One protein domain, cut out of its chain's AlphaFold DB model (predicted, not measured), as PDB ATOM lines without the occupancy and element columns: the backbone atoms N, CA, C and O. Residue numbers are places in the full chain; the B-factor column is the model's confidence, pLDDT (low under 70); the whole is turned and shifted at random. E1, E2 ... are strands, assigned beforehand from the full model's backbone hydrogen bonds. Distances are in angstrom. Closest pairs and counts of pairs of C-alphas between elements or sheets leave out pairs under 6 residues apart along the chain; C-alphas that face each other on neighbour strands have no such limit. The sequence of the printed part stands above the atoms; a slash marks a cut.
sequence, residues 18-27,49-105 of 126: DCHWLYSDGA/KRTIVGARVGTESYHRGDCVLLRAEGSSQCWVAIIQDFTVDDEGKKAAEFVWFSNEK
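What this domain is: This is residues 18 to 27 and 49 to 105 of the 126 residues of an uncharacterized protein of Candidatus Bathyarchaeota archaeon (UniProt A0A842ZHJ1). Two small three-strand antiparallel sheets, E1 E2 E3 and E4 E5 E6, make a sandwich that is only partly face to face, with their strands crossed and E5 the strand that comes close to the first sheet. E5 is long and bends sharply, pairing with E4 near its beginning and with E6 farther on, while the loop of residues 72 to 77 between E4 and E5 sticks out. The printed part has 67 residues with no named helix and six named strands, E1 to E6 in chain order, and its class is all strand. It is only just loose, close to compact, with a radius of gyration of the C-alphas of 13.5 A, and elongated, spanning 43 by 27 by 23 A.

Where its parts are: E1 is residues 19 to 24, 16.7 A from first to last C-alpha, beginning at C-alpha 19 at (-11.257, -12.719, 45.256). E2 is residues 51 to 57, 17.8 A long, and E3 is residues 60 to 63, 10.3 A. E4, residues 67 to 71, measures 13.5 A. E5, residues 78 to 88, is the longest strand by residues, 24.1 A from end to end, and bends by 83 degrees at residue 84. E6, residues 94 to 100, is 18.8 A long and ends at C-alpha 100 at (4.848, -24.787, 36.806).

How they stand to each other: In the first sheet, E1 and E2 are antiparallel at 148 degrees, with N 22 and O 54 2.8 A apart, within hydrogen-bond range. E2 and E3 form an antiparallel hairpin at 152 degrees, with N 57 and O 60 at 2.8 A. The chain changes to the other sheet at the tight link from E3 to E4, two strands that are apart. E4, E5 and E6 form a meander, each strand the antiparallel neighbour of the one before. In the hairpin of E4 and E5, at 111 degrees, N 70 and O 79 are 2.8 A apart. In the hairpin of E5 and E6, at 135 degrees, N 97 and O 85 are 2.8 A apart. This sheet is strongly twisted. The two sheets form a sandwich, two sheets face to face, their strands at 67 degrees. The closest C-alphas of E2 and E5 are those of Ile 52 and Phe 86, 6.3 A apart. E2 and E6 are apart.

The domain as a whole: The two C-alphas farthest apart, those of Ala 27 and Lys 105, are 43.2 A from each other. Residues 28 to 48 are not printed, and C-alphas 27 and 49 are 11.1 A apart across the cut. Of the links that are printed whole, no link is long. The mean pLDDT of the printed part is 86.3, and residues 26, 27 and 49 are under 70.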
ATOM      1  N   ASP A  18     -12.206 -10.972  48.975       77.44
ATOM      2  CA  ASP A  18     -11.522 -10.070  48.033       77.44
ATOM      3  C   ASP A  18     -11.245 -10.697  46.657       77.44
ATOM      4  O   ASP A  18     -10.862  -9.998  45.709       77.44
ATOM      5  N   CYS A  19     -11.440 -12.012  46.519       84.06
ATOM      6  CA  CYS A  19     -11.257 -12.719  45.256       84.06
ATOM      7  C   CYS A  19     -12.575 -12.796  44.476       84.06
ATOM      8  O   CYS A  19     -13.548 -13.385  44.947       84.06
ATOM      9  N   HIS A  20     -12.633 -12.284  43.246       90.56
ATOM     10  CA  HIS A  20     -13.822 -12.391  42.393       90.56
ATOM     11  C   HIS A  20     -13.493 -12.774  40.951       90.56
ATOM     12  O   HIS A  20     -12.467 -12.388  40.394       90.56
ATOM     13  N   TRP A  21     -14.393 -13.546  40.335       92.19
ATOM     14  CA  TRP A  21     -14.242 -13.978  38.950       92.19
ATOM     15  C   TRP A  21     -14.514 -12.847  37.968       92.19
ATOM     16  O   TRP A  21     -15.504 -12.122  38.085       92.19
ATOM     17  N   LEU A  22     -13.653 -12.762  36.959       91.38
ATOM     18  CA  LEU A  22     -13.842 -11.940  35.778       91.38
ATOM     19  C   LEU A  22     -14.415 -12.830  34.679       91.38
ATOM     20  O   LEU A  22     -13.847 -13.871  34.335       91.38
ATOM     21  N   TYR A  23     -15.553 -12.419  34.137       90.75
ATOM     22  CA  TYR A  23     -16.245 -13.139  33.078       90.75
ATOM     23  C   TYR A  23     -16.144 -12.362  31.775       90.75
ATOM     24  O   TYR A  23     -16.277 -11.140  31.769       90.75
ATOM     25  N   SER A  24     -15.959 -13.073  30.666       85.75
ATOM     26  CA  SER A  24     -16.200 -12.488  29.352       85.75
ATOM     27  C   SER A  24     -17.693 -12.571  29.044       85.75
ATOM     28  O   SER A  24     -18.300 -13.645  29.123       85.75
ATOM     29  N   ASP A  25     -18.284 -11.430  28.694       74.19
ATOM     30  CA  ASP A  25     -19.571 -11.406  28.014       74.19
ATOM     31  C   ASP A  25     -19.349 -12.020  26.633       74.19
ATOM     32  O   ASP A  25     -18.566 -11.498  25.844       74.19
ATOM     33  N   GLY A  26     -19.949 -13.188  26.401       58.59
ATOM     34  CA  GLY A  26     -19.613 -14.079  25.295       58.59
ATOM     35  C   GLY A  26     -19.604 -13.399  23.927       58.59
ATOM     36  O   GLY A  26     -20.625 -13.339  23.250       58.59
ATOM     37  N   ALA A  27     -18.422 -12.970  23.492       46.59
ATOM     38  CA  ALA A  27     -18.051 -12.992  22.093       46.59
ATOM     39  C   ALA A  27     -17.437 -14.369  21.858       46.59
ATOM     40  O   ALA A  27     -16.443 -14.726  22.484       46.59
ATOM     41  N   LYS A  49     -22.802 -19.543  28.605       61.56
ATOM     42  CA  LYS A  49     -21.977 -19.992  29.715       61.56
ATOM     43  C   LYS A  49     -20.903 -18.926  29.835       61.56
ATOM     44  O   LYS A  49     -19.981 -18.912  29.033       61.56
ATOM     45  N   ARG A  50     -21.093 -17.973  30.751       70.19
ATOM     46  CA  ARG A  50     -20.111 -16.925  31.026       70.19
ATOM     47  C   ARG A  50     -18.785 -17.614  31.324       70.19
ATOM     48  O   ARG A  50     -18.671 -18.326  32.321       70.19
ATOM     49  N   THR A  51     -17.824 -17.469  30.423       84.94
ATOM     50  CA  THR A  51     -16.512 -18.095  30.563       84.94
ATOM     51  C   THR A  51     -15.709 -17.283  31.565       84.94
ATOM     52  O   THR A  51     -15.600 -16.063  31.421       84.94
ATOM     53  N   ILE A  52     -15.164 -17.950  32.586       89.25
ATOM     54  CA  ILE A  52     -14.220 -17.326  33.514       89.25
ATOM     55  C   ILE A  52     -12.937 -17.062  32.723       89.25
ATOM     56  O   ILE A  52     -12.312 -17.998  32.216       89.25
ATOM     57  N   VAL A  53     -12.584 -15.789  32.569       91.31
ATOM     58  CA  VAL A  53     -11.389 -15.347  31.830       91.31
ATOM     59  C   VAL A  53     -10.278 -14.866  32.752       91.31
ATOM     60  O   VAL A  53      -9.128 -14.770  32.327       91.31
ATOM     61  N   GLY A  54     -10.615 -14.590  34.010       93.00
ATOM     62  CA  GLY A  54      -9.689 -14.038  34.978       93.00
ATOM     63  C   GLY A  54     -10.199 -14.116  36.407       93.00
ATOM     64  O   GLY A  54     -11.367 -14.425  36.660       93.00
ATOM     65  N   ALA A  55      -9.322 -13.758  37.332       93.50
ATOM     66  CA  ALA A  55      -9.643 -13.514  38.727       93.50
ATOM     67  C   ALA A  55      -9.098 -12.151  39.120       93.50
ATOM     68  O   ALA A  55      -7.985 -11.791  38.741       93.50
ATOM     69  N   ARG A  56      -9.850 -11.402  39.914       92.56
ATOM     70  CA  ARG A  56      -9.330 -10.226  40.595       92.56
ATOM     71  C   ARG A  56      -9.158 -10.546  42.066       92.56
ATOM     72  O   ARG A  56     -10.084 -11.059  42.683       92.56
ATOM     73  N   VAL A  57      -7.975 -10.247  42.587       88.94
ATOM     74  CA  VAL A  57      -7.591 -10.445  43.983       88.94
ATOM     75  C   VAL A  57      -7.190  -9.079  44.527       88.94
ATOM     76  O   VAL A  57      -6.171  -8.513  44.127       88.94
ATOM     77  N   GLY A  58      -8.039  -8.503  45.379       86.81
ATOM     78  CA  GLY A  58      -7.875  -7.125  45.839       86.81
ATOM     79  C   GLY A  58      -7.928  -6.122  44.677       86.81
ATOM     80  O   GLY A  58      -8.951  -5.958  44.000       86.81
ATOM     81  N   THR A  59      -6.821  -5.418  44.428       85.69
ATOM     82  CA  THR A  59      -6.710  -4.430  43.340       85.69
ATOM     83  C   THR A  59      -6.273  -5.026  42.010       85.69
ATOM     84  O   THR A  59      -6.603  -4.455  40.973       85.69
ATOM     85  N   GLU A  60      -5.594  -6.172  42.030       88.88
ATOM     86  CA  GLU A  60      -4.954  -6.741  40.846       88.88
ATOM     87  C   GLU A  60      -5.844  -7.764  40.160       88.88
ATOM     88  O   GLU A  60      -6.525  -8.563  40.803       88.88
ATOM     89  N   SER A  61      -5.807  -7.765  38.832       92.50
ATOM     90  CA  SER A  61      -6.484  -8.756  38.001       92.50
ATOM     91  C   SER A  61      -5.481  -9.653  37.299       92.50
ATOM     92  O   SER A  61      -4.515  -9.160  36.723       92.50
ATOM     93  N   TYR A  62      -5.789 -10.941  37.259       94.31
ATOM     94  CA  TYR A  62      -5.004 -11.979  36.616       94.31
ATOM     95  C   TYR A  62      -5.847 -12.685  35.563       94.31
ATOM     96  O   TYR A  62      -7.032 -12.953  35.780       94.31
ATOM     97  N   HIS A  63      -5.227 -13.021  34.442       95.06
ATOM     98  CA  HIS A  63      -5.853 -13.675  33.303       95.06
ATOM     99  C   HIS A  63      -5.089 -14.942  32.915       95.06
ATOM    100  O   HIS A  63      -3.953 -15.179  33.331       95.06
ATOM    101  N   ARG A  64      -5.723 -15.784  32.092       93.50
ATOM    102  CA  ARG A  64      -5.039 -16.940  31.497       93.50
ATOM    103  C   ARG A  64      -3.824 -16.467  30.698       93.50
ATOM    104  O   ARG A  64      -3.927 -15.543  29.898       93.50
ATOM    105  N   GLY A  65      -2.700 -17.143  30.889       93.94
ATOM    106  CA  GLY A  65      -1.415 -16.814  30.278       93.94
ATOM    107  C   GLY A  65      -0.522 -15.909  31.126       93.94
ATOM    108  O   GLY A  65       0.665 -15.810  30.814       93.94
ATOM    109  N   ASP A  66      -1.030 -15.301  32.202       94.62
ATOM    110  CA  ASP A  66      -0.198 -14.481  33.084       94.62
ATOM    111  C   ASP A  66       0.797 -15.347  33.869       94.62
ATOM    112  O   ASP A  66       0.468 -16.429  34.368       94.62
ATOM    113  N   CYS A  67       2.029 -14.847  33.996       94.94
ATOM    114  CA  CYS A  67       3.046 -15.426  34.866       94.94
ATOM    115  C   CYS A  67       2.870 -14.893  36.288       94.94
ATOM    116  O   CYS A  67       2.921 -13.684  36.511       94.94
ATOM    117  N   VAL A  68       2.751 -15.796  37.254       92.19
ATOM    118  CA  VAL A  68       2.612 -15.461  38.672       92.19
ATOM    119  C   VAL A  68       3.775 -16.006  39.491       92.19
ATOM    120  O   VAL A  68       4.347 -17.055  39.182       92.19
ATOM    121  N   LEU A  69       4.117 -15.280  40.554       90.19
ATOM    122  CA  LEU A  69       5.063 -15.700  41.581       90.19
ATOM    123  C   LEU A  69       4.275 -16.033  42.851       90.19
ATOM    124  O   LEU A  69       3.623 -15.166  43.423       90.19
ATOM    125  N   LEU A  70       4.350 -17.284  43.291       88.00
ATOM    126  CA  LEU A  70       3.611 -17.811  44.432       88.00
ATOM    127  C   LEU A  70       4.580 -18.058  45.587       88.00
ATOM    128  O   LEU A  70       5.569 -18.767  45.414       88.00
ATOM    129  N   ARG A  71       4.300 -17.495  46.762       85.75
ATOM    130  CA  ARG A  71       5.063 -17.733  47.996       85.75
ATOM    131  C   ARG A  71       4.251 -18.656  48.899       85.75
ATOM    132  O   ARG A  71       3.099 -18.342  49.183       85.75
ATOM    133  N   ALA A  72       4.833 -19.763  49.364       81.38
ATOM    134  CA  ALA A  72       4.170 -20.559  50.400       81.38
ATOM    135  C   ALA A  72       4.149 -19.776  51.710       81.38
ATOM    136  O   ALA A  72       5.161 -19.207  52.124       81.38
ATOM    137  N   GLU A  73       3.010 -19.803  52.389       80.25
ATOM    138  CA  GLU A  73       2.911 -19.282  53.742       80.25
ATOM    139  C   GLU A  73       3.921 -19.999  54.656       80.25
ATOM    140  O   GLU A  73       4.080 -21.220  54.608       80.25
ATOM    141  N   GLY A  74       4.676 -19.229  55.440       77.62
ATOM    142  CA  GLY A  74       5.696 -19.769  56.343       77.62
ATOM    143  C   GLY A  74       6.979 -20.285  55.671       77.62
ATOM    144  O   GLY A  74       7.862 -20.777  56.373       77.62
ATOM    145  N   SER A  75       7.131 -20.153  54.347       73.88
ATOM    146  CA  SER A  75       8.350 -20.533  53.622       73.88
ATOM    147  C   SER A  75       8.951 -19.353  52.860       73.88
ATOM    148  O   SER A  75       8.250 -18.515  52.300       73.88
ATOM    149  N   SER A  76      10.282 -19.305  52.784       79.69
ATOM    150  CA  SER A  76      11.000 -18.380  51.894       79.69
ATOM    151  C   SER A  76      11.076 -18.885  50.449       79.69
ATOM    152  O   SER A  76      11.684 -18.233  49.599       79.69
ATOM    153  N   GLN A  77      10.499 -20.056  50.164       80.56
ATOM    154  CA  GLN A  77      10.439 -20.609  48.819       80.56
ATOM    155  C   GLN A  77       9.301 -19.970  48.031       80.56
ATOM    156  O   GLN A  77       8.160 -19.896  48.494       80.56
ATOM    157  N   CYS A  78       9.637 -19.554  46.814       85.75
ATOM    158  CA  CYS A  78       8.677 -19.078  45.839       85.75
ATOM    159  C   CYS A  78       8.707 -19.981  44.607       85.75
ATOM    160  O   CYS A  78       9.779 -20.420  44.178       85.75
ATOM    161  N   TRP A  79       7.542 -20.194  44.010       88.00
ATOM    162  CA  TRP A  79       7.375 -20.882  42.737       88.00
ATOM    163  C   TRP A  79       6.893 -19.906  41.681       88.00
ATOM    164  O   TRP A  79       6.173 -18.956  41.976       88.00
ATOM    165  N   VAL A  80       7.282 -20.161  40.440       91.44
ATOM    166  CA  VAL A  80       6.781 -19.420  39.288       91.44
ATOM    167  C   VAL A  80       5.866 -20.350  38.509       91.44
ATOM    168  O   VAL A  80       6.199 -21.524  38.313       91.44
ATOM    169  N   ALA A  81       4.737 -19.829  38.049       93.88
ATOM    170  CA  ALA A  81       3.809 -20.559  37.203       93.88
ATOM    171  C   ALA A  81       3.163 -19.652  36.158       93.88
ATOM    172  O   ALA A  81       3.136 -18.434  36.317       93.88
ATOM    173  N   ILE A  82       2.630 -20.259  35.103       95.25
ATOM    174  CA  ILE A  82       1.700 -19.620  34.169       95.25
ATOM    175  C   ILE A  82       0.290 -20.066  34.538       95.25
ATOM    176  O   ILE A  82       0.060 -21.260  34.741       95.25
ATOM    177  N   ILE A  83      -0.651 -19.126  34.589       95.31
ATOM    178  CA  ILE A  83      -2.072 -19.438  34.749       95.31
ATOM    179  C   ILE A  83      -2.578 -20.095  33.464       95.31
ATOM    180  O   ILE A  83      -2.608 -19.465  32.408       95.31
ATOM    181  N   GLN A  84      -2.999 -21.350  33.545       94.06
ATOM    182  CA  GLN A  84      -3.568 -22.079  32.416       94.06
ATOM    183  C   GLN A  84      -5.078 -21.863  32.325       94.06
ATOM    184  O   GLN A  84      -5.592 -21.520  31.259       94.06
ATOM    185  N   ASP A  85      -5.781 -22.043  33.444       92.06
ATOM    186  CA  ASP A  85      -7.234 -21.914  33.507       92.06
ATOM    187  C   ASP A  85      -7.721 -21.516  34.912       92.06
ATOM    188  O   ASP A  85      -6.989 -21.626  35.894       92.06
ATOM    189  N   PHE A  86      -8.970 -21.061  35.003       92.44
ATOM    190  CA  PHE A  86      -9.694 -20.787  36.238       92.44
ATOM    191  C   PHE A  86     -10.918 -21.693  36.313       92.44
ATOM    192  O   PHE A  86     -11.746 -21.728  35.399       92.44
ATOM    193  N   THR A  87     -11.042 -22.413  37.418       90.31
ATOM    194  CA  THR A  87     -12.057 -23.441  37.614       90.31
ATOM    195  C   THR A  87     -12.668 -23.337  39.007       90.31
ATOM    196  O   THR A  87     -12.298 -22.505  39.837       90.31
ATOM    197  N   VAL A  88     -13.675 -24.167  39.243       88.25
ATOM    198  CA  VAL A  88     -14.208 -24.415  40.575       88.25
ATOM    199  C   VAL A  88     -13.800 -25.840  40.926       88.25
ATOM    200  O   VAL A  88     -13.999 -26.729  40.095       88.25
ATOM    201  N   ASP A  89     -13.183 -26.039  42.086       85.25
ATOM    202  CA  ASP A  89     -12.733 -27.361  42.526       85.25
ATOM    203  C   ASP A  89     -13.907 -28.267  42.944       85.25
ATOM    204  O   ASP A  89     -15.079 -27.873  42.920       85.25
ATOM    205  N   ASP A  90     -13.590 -29.503  43.330       83.69
ATOM    206  CA  ASP A  90     -14.582 -30.504  43.735       83.69
ATOM    207  C   ASP A  90     -15.359 -30.109  45.009       83.69
ATOM    208  O   ASP A  90     -16.444 -30.634  45.265       83.69
ATOM    209  N   GLU A  91     -14.836 -29.162  45.795       85.44
ATOM    210  CA  GLU A  91     -15.460 -28.611  47.001       85.44
ATOM    211  C   GLU A  91     -16.275 -27.339  46.715       85.44
ATOM    212  O   GLU A  91     -16.884 -26.769  47.623       85.44
ATOM    213  N   GLY A  92     -16.325 -26.884  45.460       82.44
ATOM    214  CA  GLY A  92     -17.023 -25.659  45.082       82.44
ATOM    215  C   GLY A  92     -16.207 -24.379  45.297       82.44
ATOM    216  O   GLY A  92     -16.758 -23.282  45.161       82.44
ATOM    217  N   LYS A  93     -14.916 -24.483  45.628       86.19
ATOM    218  CA  LYS A  93     -14.026 -23.343  45.869       86.19
ATOM    219  C   LYS A  93     -13.376 -22.863  44.581       86.19
ATOM    220  O   LYS A  93     -13.238 -23.584  43.595       86.19
ATOM    221  N   LYS A  94     -12.980 -21.592  44.588       89.69
ATOM    222  CA  LYS A  94     -12.307 -20.954  43.458       89.69
ATOM    223  C   LYS A  94     -10.897 -21.519  43.314       89.69
ATOM    224  O   LYS A  94     -10.114 -21.429  44.253       89.69
ATOM    225  N   ALA A  95     -10.568 -22.044  42.139       90.75
ATOM    226  CA  ALA A  95      -9.268 -22.635  41.862       90.75
ATOM    227  C   ALA A  95      -8.682 -22.110  40.546       90.75
ATOM    228  O   ALA A  95      -9.403 -21.708  39.631       90.75
ATOM    229  N   ALA A  96      -7.357 -22.118  40.453       92.06
ATOM    230  CA  ALA A  96      -6.630 -21.858  39.218       92.06
ATOM    231  C   ALA A  96      -5.739 -23.061  38.895       92.06
ATOM    232  O   ALA A  96      -5.114 -23.644  39.782       92.06
ATOM    233  N   GLU A  97      -5.694 -23.429  37.620       92.75
ATOM    234  CA  GLU A  97      -4.782 -24.435  37.093       92.75
ATOM    235  C   GLU A  97      -3.494 -23.752  36.633       92.75
ATOM    236  O   GLU A  97      -3.519 -22.712  35.966       92.75
ATOM    237  N   PHE A  98      -2.358 -24.352  36.979       94.81
ATOM    238  CA  PHE A  98      -1.040 -23.771  36.771       94.81
ATOM    239  C   PHE A  98      -0.132 -24.703  35.976       94.81
ATOM    240  O   PHE A  98      -0.022 -25.893  36.278       94.81
ATOM    241  N   VAL A  99       0.620 -24.124  35.041       95.25
ATOM    242  CA  VAL A  99       1.817 -24.754  34.475       95.25
ATOM    243  C   VAL A  99       3.035 -24.235  35.232       95.25
ATOM    244  O   VAL A  99       3.353 -23.047  35.179       95.25
ATOM    245  N   TRP A 100       3.723 -25.129  35.935       92.25
ATOM    246  CA  TRP A 100       4.848 -24.787  36.806       92.25
ATOM    247  C   TRP A 100       6.165 -24.669  36.042       92.25
ATOM    248  O   TRP A 100       6.502 -25.520  35.215       92.25
ATOM    249  N   PHE A 101       6.958 -23.649  36.369       89.56
ATOM    250  CA  PHE A 101       8.345 -23.580  35.924       89.56
ATOM    251  C   PHE A 101       9.212 -24.507  36.775       89.56
ATOM    252  O   PHE A 101       9.159 -24.462  38.002       89.56
ATOM    253  N   SER A 102      10.064 -25.302  36.127       83.12
ATOM    254  CA  SER A 102      11.112 -26.055  36.819       83.12
ATOM    255  C   SER A 102      12.343 -25.186  37.043       83.12
ATOM    256  O   SER A 102      12.788 -24.474  36.138       83.12
ATOM    257  N   ASN A 103      12.941 -25.282  38.227       77.50
ATOM    258  CA  ASN A 103      14.233 -24.648  38.486       77.50
ATOM    259  C   ASN A 103      15.414 -25.531  38.021       77.50
ATOM    260  O   ASN A 103      15.266 -26.715  37.722       77.50
ATOM    261  N   GLU A 104      16.627 -24.967  37.987       75.00
ATOM    262  CA  GLU A 104      17.847 -25.694  37.583       75.00
ATOM    263  C   GLU A 104      18.117 -26.943  38.444       75.00
ATOM    264  O   GLU A 104      18.679 -27.927  37.962       75.00
ATOM    265  N   LYS A 105      17.732 -26.913  39.725       73.50
ATOM    266  CA  LYS A 105      17.961 -28.023  40.659       73.50
ATOM    267  C   LYS A 105      17.000 -29.191  40.407       73.50
ATOM    268  O   LYS A 105      17.371 -30.332  40.660       73.50
TER     269      LYS A 105